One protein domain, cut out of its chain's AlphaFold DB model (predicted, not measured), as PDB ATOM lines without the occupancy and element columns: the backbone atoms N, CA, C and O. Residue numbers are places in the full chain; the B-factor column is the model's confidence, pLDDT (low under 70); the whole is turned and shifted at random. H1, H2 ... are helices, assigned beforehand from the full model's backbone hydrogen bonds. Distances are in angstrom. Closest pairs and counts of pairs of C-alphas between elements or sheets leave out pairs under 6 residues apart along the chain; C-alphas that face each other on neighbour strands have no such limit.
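AT A GLANCE: This is residues 40 to 104 of the 172 residues of an uncharacterized protein of Heterorhabditis bacteriophora (UniProt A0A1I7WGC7). Two short helices, H1 and H2, pack on the first part of one long helix, H3, and run opposite ways to it, while the end of H3, residues 98 to 103, sticks out with Arg 104 as a free arm. A long loop with no named element, residues 49 to 70, swings out in a wide arc between H1 and H2, and H2 folds back into H3 as a helical hairpin. The printed part has 65 residues with three named helices, in the order H1, H2, H3, and no named strand; the class is all helix. The whole is compact, with a radius of gyration of the C-alphas of 11.9 A, and the C-alphas span 35 by 30 by 23 A along their three main axes.

IN THESE COORDINATES: H1 is residues 40 to 48, 11.8 A from first to last C-alpha, and begins with C-alpha 40 at (178.665, 146.755, 89.845). Residues 49 to 70 follow, and their C-alphas lie 9 to 17 A from the mean of all C-alphas. H2 is residues 71 to 81, 15.2 A long, with C-alpha 71 at (174.205, 136.584, 92.746). H3 is residues 86 to 103, the longest helix, 26.1 A from first to last C-alpha, and ends with C-alpha 103 at (158.917, 139.509, 93.543).

HOW THE PARTS SIT: H1 touches H3 at residues 86 to 90 of H3 alone; the closest C-alphas are those of Leu 48 and Lys 86, 4.9 A apart. The two run opposite ways at a shallow tilt of 32 degrees. H2 touches H3 at residues 89 to 93 of H3 alone, and the closest C-alphas, those of Gly 79 and Leu 89, are 6.2 A apart. H2 and H3 form a helical hairpin, opposite ways at a shallow tilt of 30 degrees. H1 and H2 are near each other, with 8 pairs of C-alphas within 10 A and a closest distance of 8.4 A. In H1, H2 and H3 every O i to N i+4 pair is within hydrogen-bond range.

THE WHOLE: The two C-alphas farthest apart, those of Asn 59 and Arg 104, are 36.2 A apart, and the first and last printed C-alphas, Thr 40 and Arg 104, are 19.9 A apart. The printed part has no cut. The link from H1 to H2, 22 residues, is long, and the link from H2 to H3, 4 residues, is tight. Residues 98 to 104, of which 98 to 103 belong to H3, stand free. The mean pLDDT of the printed part is 77.1, and the model's confidence is low, under 70, at residues 50 to 53 and residues 95 to 104.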
ATOM      1  N   THR A  40     178.782 148.142  90.315       82.50
ATOM      2  CA  THR A  40     178.665 146.755  89.845       82.50
ATOM      3  C   THR A  40     177.925 146.684  88.515       82.50
ATOM      4  O   THR A  40     178.279 145.876  87.672       82.50
ATOM      5  N   ASN A  41     176.931 147.547  88.299       78.50
ATOM      6  CA  ASN A  41     176.194 147.594  87.042       78.50
ATOM      7  C   ASN A  41     177.090 148.066  85.888       78.50
ATOM      8  O   ASN A  41     177.121 147.432  84.841       78.50
ATOM      9  N   LEU A  42     177.873 149.125  86.114       82.00
ATOM     10  CA  LEU A  42     178.859 149.609  85.148       82.00
ATOM     11  C   LEU A  42     179.924 148.546  84.848       82.00
ATOM     12  O   LEU A  42     180.213 148.295  83.684       82.00
ATOM     13  N   LEU A  43     180.466 147.889  85.879       85.69
ATOM     14  CA  LEU A  43     181.447 146.815  85.703       85.69
ATOM     15  C   LEU A  43     180.880 145.669  84.857       85.69
ATOM     16  O   LEU A  43     181.531 145.224  83.919       85.69
ATOM     17  N   MET A  44     179.662 145.215  85.163       82.75
ATOM     18  CA  MET A  44     179.012 144.140  84.411       82.75
ATOM     19  C   MET A  44     178.782 144.537  82.952       82.75
ATOM     20  O   MET A  44     179.016 143.715  82.077       82.75
ATOM     21  N   ASN A  45     178.420 145.791  82.674       79.38
ATOM     22  CA  ASN A  45     178.298 146.283  81.302       79.38
ATOM     23  C   ASN A  45     179.636 146.272  80.559       79.38
ATOM     24  O   ASN A  45     179.696 145.848  79.415       79.38
ATOM     25  N   LEU A  46     180.720 146.712  81.199       83.94
ATOM     26  CA  LEU A  46     182.042 146.712  80.567       83.94
ATOM     27  C   LEU A  46     182.540 145.293  80.258       83.94
ATOM     28  O   LEU A  46     183.233 145.095  79.265       83.94
ATOM     29  N   LEU A  47     182.190 144.323  81.107       86.25
ATOM     30  CA  LEU A  47     182.568 142.921  80.929       86.25
ATOM     31  C   LEU A  47     181.688 142.196  79.903       86.25
ATOM     32  O   LEU A  47     182.193 141.385  79.131       86.25
ATOM     33  N   LEU A  48     180.379 142.454  79.915       82.56
ATOM     34  CA  LEU A  48     179.388 141.604  79.254       82.56
ATOM     35  C   LEU A  48     178.660 142.232  78.073       82.56
ATOM     36  O   LEU A  48     177.840 141.514  77.508       82.56
ATOM     37  N   ASP A  49     178.886 143.508  77.731       74.12
ATOM     38  CA  ASP A  49     178.192 144.135  76.594       74.12
ATOM     39  C   ASP A  49     178.366 143.257  75.354       74.12
ATOM     40  O   ASP A  49     179.465 143.151  74.823       74.12
ATOM     41  N   GLY A  50     177.289 142.559  74.978       57.94
ATOM     42  CA  GLY A  50     177.263 141.556  73.918       57.94
ATOM     43  C   GLY A  50     176.583 142.070  72.655       57.94
ATOM     44  O   GLY A  50     176.225 141.282  71.768       57.94
ATOM     45  N   ASN A  51     176.352 143.382  72.576       56.59
ATOM     46  CA  ASN A  51     176.124 144.048  71.302       56.59
ATOM     47  C   ASN A  51     177.424 144.004  70.495       56.59
ATOM     48  O   ASN A  51     178.479 143.747  71.055       56.59
ATOM     49  N   SER A  52     177.350 144.215  69.184       51.84
ATOM     50  CA  SER A  52     178.370 143.904  68.165       51.84
ATOM     51  C   SER A  52     179.822 144.390  68.399       51.84
ATOM     52  O   SER A  52     180.661 144.168  67.532       51.84
ATOM     53  N   GLU A  53     180.128 145.067  69.511       60.72
ATOM     54  CA  GLU A  53     181.426 145.622  69.891       60.72
ATOM     55  C   GLU A  53     181.646 145.560  71.417       60.72
ATOM     56  O   GLU A  53     181.305 146.506  72.136       60.72
ATOM     57  N   ASP A  54     182.268 144.483  71.901       72.62
ATOM     58  CA  ASP A  54     182.712 144.352  73.293       72.62
ATOM     59  C   ASP A  54     183.610 145.542  73.703       72.62
ATOM     60  O   ASP A  54     184.547 145.918  72.994       72.62
ATOM     61  N   TYR A  55     183.374 146.134  74.880       80.50
ATOM     62  CA  TYR A  55     184.248 147.200  75.397       80.50
ATOM     63  C   TYR A  55     185.635 146.691  75.781       80.50
ATOM     64  O   TYR A  55     186.642 147.346  75.495       80.50
ATOM     65  N   LEU A  56     185.662 145.550  76.471       84.31
ATOM     66  CA  LEU A  56     186.868 144.908  76.968       84.31
ATOM     67  C   LEU A  56     187.058 143.572  76.257       84.31
ATOM     68  O   LEU A  56     186.244 142.654  76.395       84.31
ATOM     69  N   ASP A  57     188.171 143.473  75.542       84.06
ATOM     70  CA  ASP A  57     188.628 142.243  74.920       84.06
ATOM     71  C   ASP A  57     189.431 141.422  75.939       84.06
ATOM     72  O   ASP A  57     190.430 141.881  76.512       84.06
ATOM     73  N   TYR A  58     188.950 140.211  76.214       84.31
ATOM     74  CA  TYR A  58     189.579 139.294  77.150       84.31
ATOM     75  C   TYR A  58     189.243 137.839  76.819       84.31
ATOM     76  O   TYR A  58     188.091 137.492  76.570       84.31
ATOM     77  N   ASN A  59     190.260 136.980  76.913       81.81
ATOM     78  CA  ASN A  59     190.108 135.525  76.814       81.81
ATOM     79  C   ASN A  59     189.901 134.882  78.190       81.81
ATOM     80  O   ASN A  59     189.146 133.928  78.326       81.81
ATOM     81  N   ASN A  60     190.558 135.434  79.216       83.56
ATOM     82  CA  ASN A  60     190.512 134.946  80.590       83.56
ATOM     83  C   ASN A  60     190.051 136.076  81.513       83.56
ATOM     84  O   ASN A  60     190.574 137.192  81.434       83.56
ATOM     85  N   LEU A  61     189.104 135.779  82.401       87.62
ATOM     86  CA  LEU A  61     188.590 136.716  83.394       87.62
ATOM     87  C   LEU A  61     188.873 136.181  84.799       87.62
ATOM     88  O   LEU A  61     188.322 135.166  85.206       87.62
ATOM     89  N   TYR A  62     189.711 136.898  85.543       88.81
ATOM     90  CA  TYR A  62     190.022 136.591  86.937       88.81
ATOM     91  C   TYR A  62     189.282 137.565  87.850       88.81
ATOM     92  O   TYR A  62     189.371 138.780  87.663       88.81
ATOM     93  N   ILE A  63     188.553 137.044  88.838       87.75
ATOM     94  CA  ILE A  63     187.740 137.850  89.753       87.75
ATOM     95  C   ILE A  63     188.212 137.607  91.176       87.75
ATOM     96  O   ILE A  63     188.074 136.512  91.712       87.75
ATOM     97  N   PHE A  64     188.708 138.666  91.804       88.00
ATOM     98  CA  PHE A  64     189.082 138.674  93.211       88.00
ATOM     99  C   PHE A  64     188.086 139.546  93.965       88.00
ATOM    100  O   PHE A  64     187.953 140.737  93.688       88.00
ATOM    101  N   SER A  65     187.337 138.951  94.887       85.50
ATOM    102  CA  SER A  65     186.346 139.668  95.685       85.50
ATOM    103  C   SER A  65     186.095 138.935  96.993       85.50
ATOM    104  O   SER A  65     186.014 137.712  97.024       85.50
ATOM    105  N   THR A  66     185.877 139.683  98.070       85.50
ATOM    106  CA  THR A  66     185.393 139.135  99.347       85.50
ATOM    107  C   THR A  66     183.911 138.745  99.295       85.50
ATOM    108  O   THR A  66     183.374 138.197 100.250       85.50
ATOM    109  N   THR A  67     183.225 139.031  98.181       83.56
ATOM    110  CA  THR A  67     181.770 138.877  98.023       83.56
ATOM    111  C   THR A  67     181.377 138.047  96.796       83.56
ATOM    112  O   THR A  67     180.340 138.290  96.181       83.56
ATOM    113  N   LEU A  68     182.176 137.034  96.434       86.50
ATOM    114  CA  LEU A  68     181.893 136.132  95.299       86.50
ATOM    115  C   LEU A  68     180.539 135.407  95.406       86.50
ATOM    116  O   LEU A  68     179.950 135.047  94.393       86.50
ATOM    117  N   PHE A  69     180.002 135.263  96.619       84.19
ATOM    118  CA  PHE A  69     178.668 134.711  96.869       84.19
ATOM    119  C   PHE A  69     177.521 135.596  96.351       84.19
ATOM    120  O   PHE A  69     176.369 135.161  96.330       84.19
ATOM    121  N   GLN A  70     177.782 136.851  95.965       81.38
ATOM    122  CA  GLN A  70     176.728 137.709  95.439       81.38
ATOM    123  C   GLN A  70     176.178 137.149  94.115       81.38
ATOM    124  O   GLN A  70     176.949 136.738  93.242       81.38
ATOM    125  N   PRO A  71     174.850 137.207  93.899       82.75
ATOM    126  CA  PRO A  71     174.205 136.584  92.746       82.75
ATOM    127  C   PRO A  71     174.743 136.991  91.370       82.75
ATOM    128  O   PRO A  71     174.648 136.207  90.431       82.75
ATOM    129  N   CYS A  72     175.242 138.222  91.221       81.56
ATOM    130  CA  CYS A  72     175.788 138.702  89.953       81.56
ATOM    131  C   CYS A  72     177.120 138.026  89.608       81.56
ATOM    132  O   CYS A  72     177.303 137.634  88.460       81.56
ATOM    133  N   TYR A  73     178.008 137.836  90.588       87.00
ATOM    134  CA  TYR A  73     179.272 137.131  90.382       87.00
ATOM    135  C   TYR A  73     179.042 135.637  90.182       87.00
ATOM    136  O   TYR A  73     179.600 135.080  89.251       87.00
ATOM    137  N   GLN A  74     178.151 135.012  90.958       88.38
ATOM    138  CA  GLN A  74     177.802 133.598  90.765       88.38
ATOM    139  C   GLN A  74     177.244 133.317  89.366       88.38
ATOM    140  O   GLN A  74     177.639 132.354  88.723       88.38
ATOM    141  N   ALA A  75     176.338 134.167  88.870       86.69
ATOM    142  CA  ALA A  75     175.799 134.012  87.522       86.69
ATOM    143  C   ALA A  75     176.881 134.177  86.445       86.69
ATOM    144  O   ALA A  75     176.855 133.467  85.444       86.69
ATOM    145  N   LEU A  76     177.823 135.096  86.660       87.81
ATOM    146  CA  LEU A  76     178.918 135.350  85.736       87.81
ATOM    147  C   LEU A  76     179.942 134.201  85.727       87.81
ATOM    148  O   LEU A  76     180.290 133.732  84.649       87.81
ATOM    149  N   ILE A  77     180.359 133.714  86.901       89.44
ATOM    150  CA  ILE A  77     181.266 132.564  87.062       89.44
ATOM    151  C   ILE A  77     180.646 131.329  86.416       89.44
ATOM    152  O   ILE A  77     181.189 130.811  85.445       89.44
ATOM    153  N   ASN A  78     179.449 130.939  86.866       89.56
ATOM    154  CA  ASN A  78     178.785 129.744  86.360       89.56
ATOM    155  C   ASN A  78     178.535 129.849  84.853       89.56
ATOM    156  O   ASN A  78     178.681 128.866  84.138       89.56
ATOM    157  N   GLY A  79     178.151 131.023  84.341       89.56
ATOM    158  CA  GLY A  79     177.919 131.163  82.910       89.56
ATOM    159  C   GLY A  79     179.196 131.001  82.089       89.56
ATOM    160  O   GLY A  79     179.168 130.263  81.109       89.56
ATOM    161  N   PHE A  80     180.318 131.608  82.488       89.62
ATOM    162  CA  PHE A  80     181.580 131.419  81.764       89.62
ATOM    163  C   PHE A  80     182.122 129.989  81.889       89.62
ATOM    164  O   PHE A  80     182.542 129.428  80.881       89.62
ATOM    165  N   GLU A  81     182.042 129.365  83.067       90.50
ATOM    166  CA  GLU A  81     182.454 127.964  83.269       90.50
ATOM    167  C   GLU A  81     181.633 126.980  82.425       90.50
ATOM    168  O   GLU A  81     182.163 125.989  81.933       90.50
ATOM    169  N   ASN A  82     180.354 127.281  82.188       90.94
ATOM    170  CA  ASN A  82     179.481 126.494  81.313       90.94
ATOM    171  C   ASN A  82     179.570 126.912  79.829       90.94
ATOM    172  O   ASN A  82     178.722 126.524  79.024       90.94
ATOM    173  N   GLY A  83     180.559 127.725  79.446       86.94
ATOM    174  CA  GLY A  83     180.797 128.111  78.053       86.94
ATOM    175  C   GLY A  83     179.758 129.073  77.464       86.94
ATOM    176  O   GLY A  83     179.589 129.139  76.243       86.94
ATOM    177  N   LEU A  84     179.026 129.830  78.291       87.94
ATOM    178  CA  LEU A  84     178.120 130.857  77.782       87.94
ATOM    179  C   LEU A  84     178.920 132.033  77.211       87.94
ATOM    180  O   LEU A  84     179.763 132.633  77.871       87.94
ATOM    181  N   SER A  85     178.554 132.443  75.999       85.94
ATOM    182  CA  SER A  85     178.987 133.719  75.418       85.94
ATOM    183  C   SER A  85     178.528 134.915  76.269       85.94
ATOM    184  O   SER A  85     177.426 134.865  76.831       85.94
ATOM    185  N   LYS A  86     179.273 136.031  76.236       84.81
ATOM    186  CA  LYS A  86     178.925 137.311  76.895       84.81
ATOM    187  C   LYS A  86     177.468 137.738  76.672       84.81
ATOM    188  O   LYS A  86     176.751 138.000  77.632       84.81
ATOM    189  N   LYS A  87     176.978 137.655  75.429       81.25
ATOM    190  CA  LYS A  87     175.589 137.988  75.063       81.25
ATOM    191  C   LYS A  87     174.535 137.138  75.787       81.25
ATOM    192  O   LYS A  87     173.509 137.646  76.229       81.25
ATOM    193  N   LYS A  88     174.775 135.831  75.937       82.06
ATOM    194  CA  LYS A  88     173.876 134.934  76.693       82.06
ATOM    195  C   LYS A  88     173.904 135.264  78.187       82.06
ATOM    196  O   LYS A  88     172.856 135.279  78.829       82.06
ATOM    197  N   LEU A  89     175.085 135.563  78.724       83.25
ATOM    198  CA  LEU A  89     175.272 135.995  80.112       83.25
ATOM    199  C   LEU A  89     174.544 137.308  80.424       83.25
ATOM    200  O   LEU A  89     173.869 137.405  81.452       83.25
ATOM    201  N   GLU A  90     174.620 138.284  79.521       77.69
ATOM    202  CA  GLU A  90     173.887 139.549  79.609       77.69
ATOM    203  C   GLU A  90     172.374 139.302  79.737       77.69
ATOM    204  O   GLU A  90     171.724 139.819  80.651       77.69
ATOM    205  N   ILE A  91     171.819 138.422  78.894       75.44
ATOM    206  CA  ILE A  91     170.402 138.029  78.938       75.44
ATOM    207  C   ILE A  91     170.052 137.337  80.264       75.44
ATOM    208  O   ILE A  91     169.021 137.638  80.865       75.44
ATOM    209  N   VAL A  92     170.896 136.429  80.762       77.69
ATOM    210  CA  VAL A  92     170.650 135.715  82.030       77.69
ATOM    211  C   VAL A  92     170.629 136.682  83.214       77.69
ATOM    212  O   VAL A  92     169.703 136.654  84.035       77.69
ATOM    213  N   LEU A  93     171.606 137.587  83.292       75.44
ATOM    214  CA  LEU A  93     171.649 138.622  84.325       75.44
ATOM    215  C   LEU A  93     170.468 139.584  84.204       75.44
ATOM    216  O   LEU A  93     169.904 139.990  85.231       75.44
ATOM    217  N   PHE A  94     170.033 139.884  82.976       70.81
ATOM    218  CA  PHE A  94     168.819 140.639  82.711       70.81
ATOM    219  C   PHE A  94     167.580 139.916  83.251       70.81
ATOM    220  O   PHE A  94     166.825 140.504  84.026       70.81
ATOM    221  N   ILE A  95     167.351 138.652  82.903       67.62
ATOM    222  CA  ILE A  95     166.172 137.908  83.366       67.62
ATOM    223  C   ILE A  95     166.171 137.833  84.893       67.62
ATOM    224  O   ILE A  95     165.155 138.139  85.518       67.62
ATOM    225  N   ARG A  96     167.317 137.542  85.518       66.44
ATOM    226  CA  ARG A  96     167.431 137.443  86.979       66.44
ATOM    227  C   ARG A  96     167.089 138.757  87.678       66.44
ATOM    228  O   ARG A  96     166.300 138.764  88.620       66.44
ATOM    229  N   THR A  97     167.606 139.887  87.197       60.88
ATOM    230  CA  THR A  97     167.234 141.206  87.744       60.88
ATOM    231  C   THR A  97     165.769 141.565  87.473       60.88
ATOM    232  O   THR A  97     165.150 142.214  88.312       60.88
ATOM    233  N   SER A  98     165.177 141.139  86.353       56.84
ATOM    234  CA  SER A  98     163.749 141.361  86.057       56.84
ATOM    235  C   SER A  98     162.821 140.489  86.921       56.84
ATOM    236  O   SER A  98     161.800 140.975  87.403       56.84
ATOM    237  N   LEU A  99     163.192 139.235  87.194       53.62
ATOM    238  CA  LEU A  99     162.452 138.322  88.077       53.62
ATOM    239  C   LEU A  99     162.524 138.757  89.547       53.62
ATOM    240  O   LEU A  99     161.513 138.726  90.250       53.62
ATOM    241  N   LEU A 100     163.684 139.247  89.999       51.00
ATOM    242  CA  LEU A 100     163.835 139.838  91.333       51.00
ATOM    243  C   LEU A 100     162.946 141.082  91.514       51.00
ATOM    244  O   LEU A 100     162.388 141.275  92.592       51.00
ATOM    245  N   LYS A 101     162.747 141.882  90.455       44.84
ATOM    246  CA  LYS A 101     161.819 143.027  90.458       44.84
ATOM    247  C   LYS A 101     160.347 142.604  90.532       44.84
ATOM    248  O   LYS A 101     159.582 143.256  91.235       44.84
ATOM    249  N   LYS A 102     159.946 141.497  89.888       42.81
ATOM    250  CA  LYS A 102     158.563 140.973  89.958       42.81
ATOM    251  C   LYS A 102     158.178 140.475  91.362       42.81
ATOM    252  O   LYS A 102     157.029 140.626  91.753       42.81
ATOM    253  N   LYS A 103     159.132 139.940  92.140       36.16
ATOM    254  CA  LYS A 103     158.917 139.509  93.543       36.16
ATOM    255  C   LYS A 103     159.074 140.623  94.587       36.16
ATOM    256  O   LYS A 103     158.678 140.443  95.733       36.16
ATOM    257  N   ARG A 104     159.652 141.769  94.222       34.12
ATOM    258  CA  ARG A 104     159.814 142.937  95.098       34.12
ATOM    259  C   ARG A 104     159.388 144.194  94.347       34.12
ATOM    260  O   ARG A 104     160.220 144.966  93.875       34.12
TER     261      ARG A 104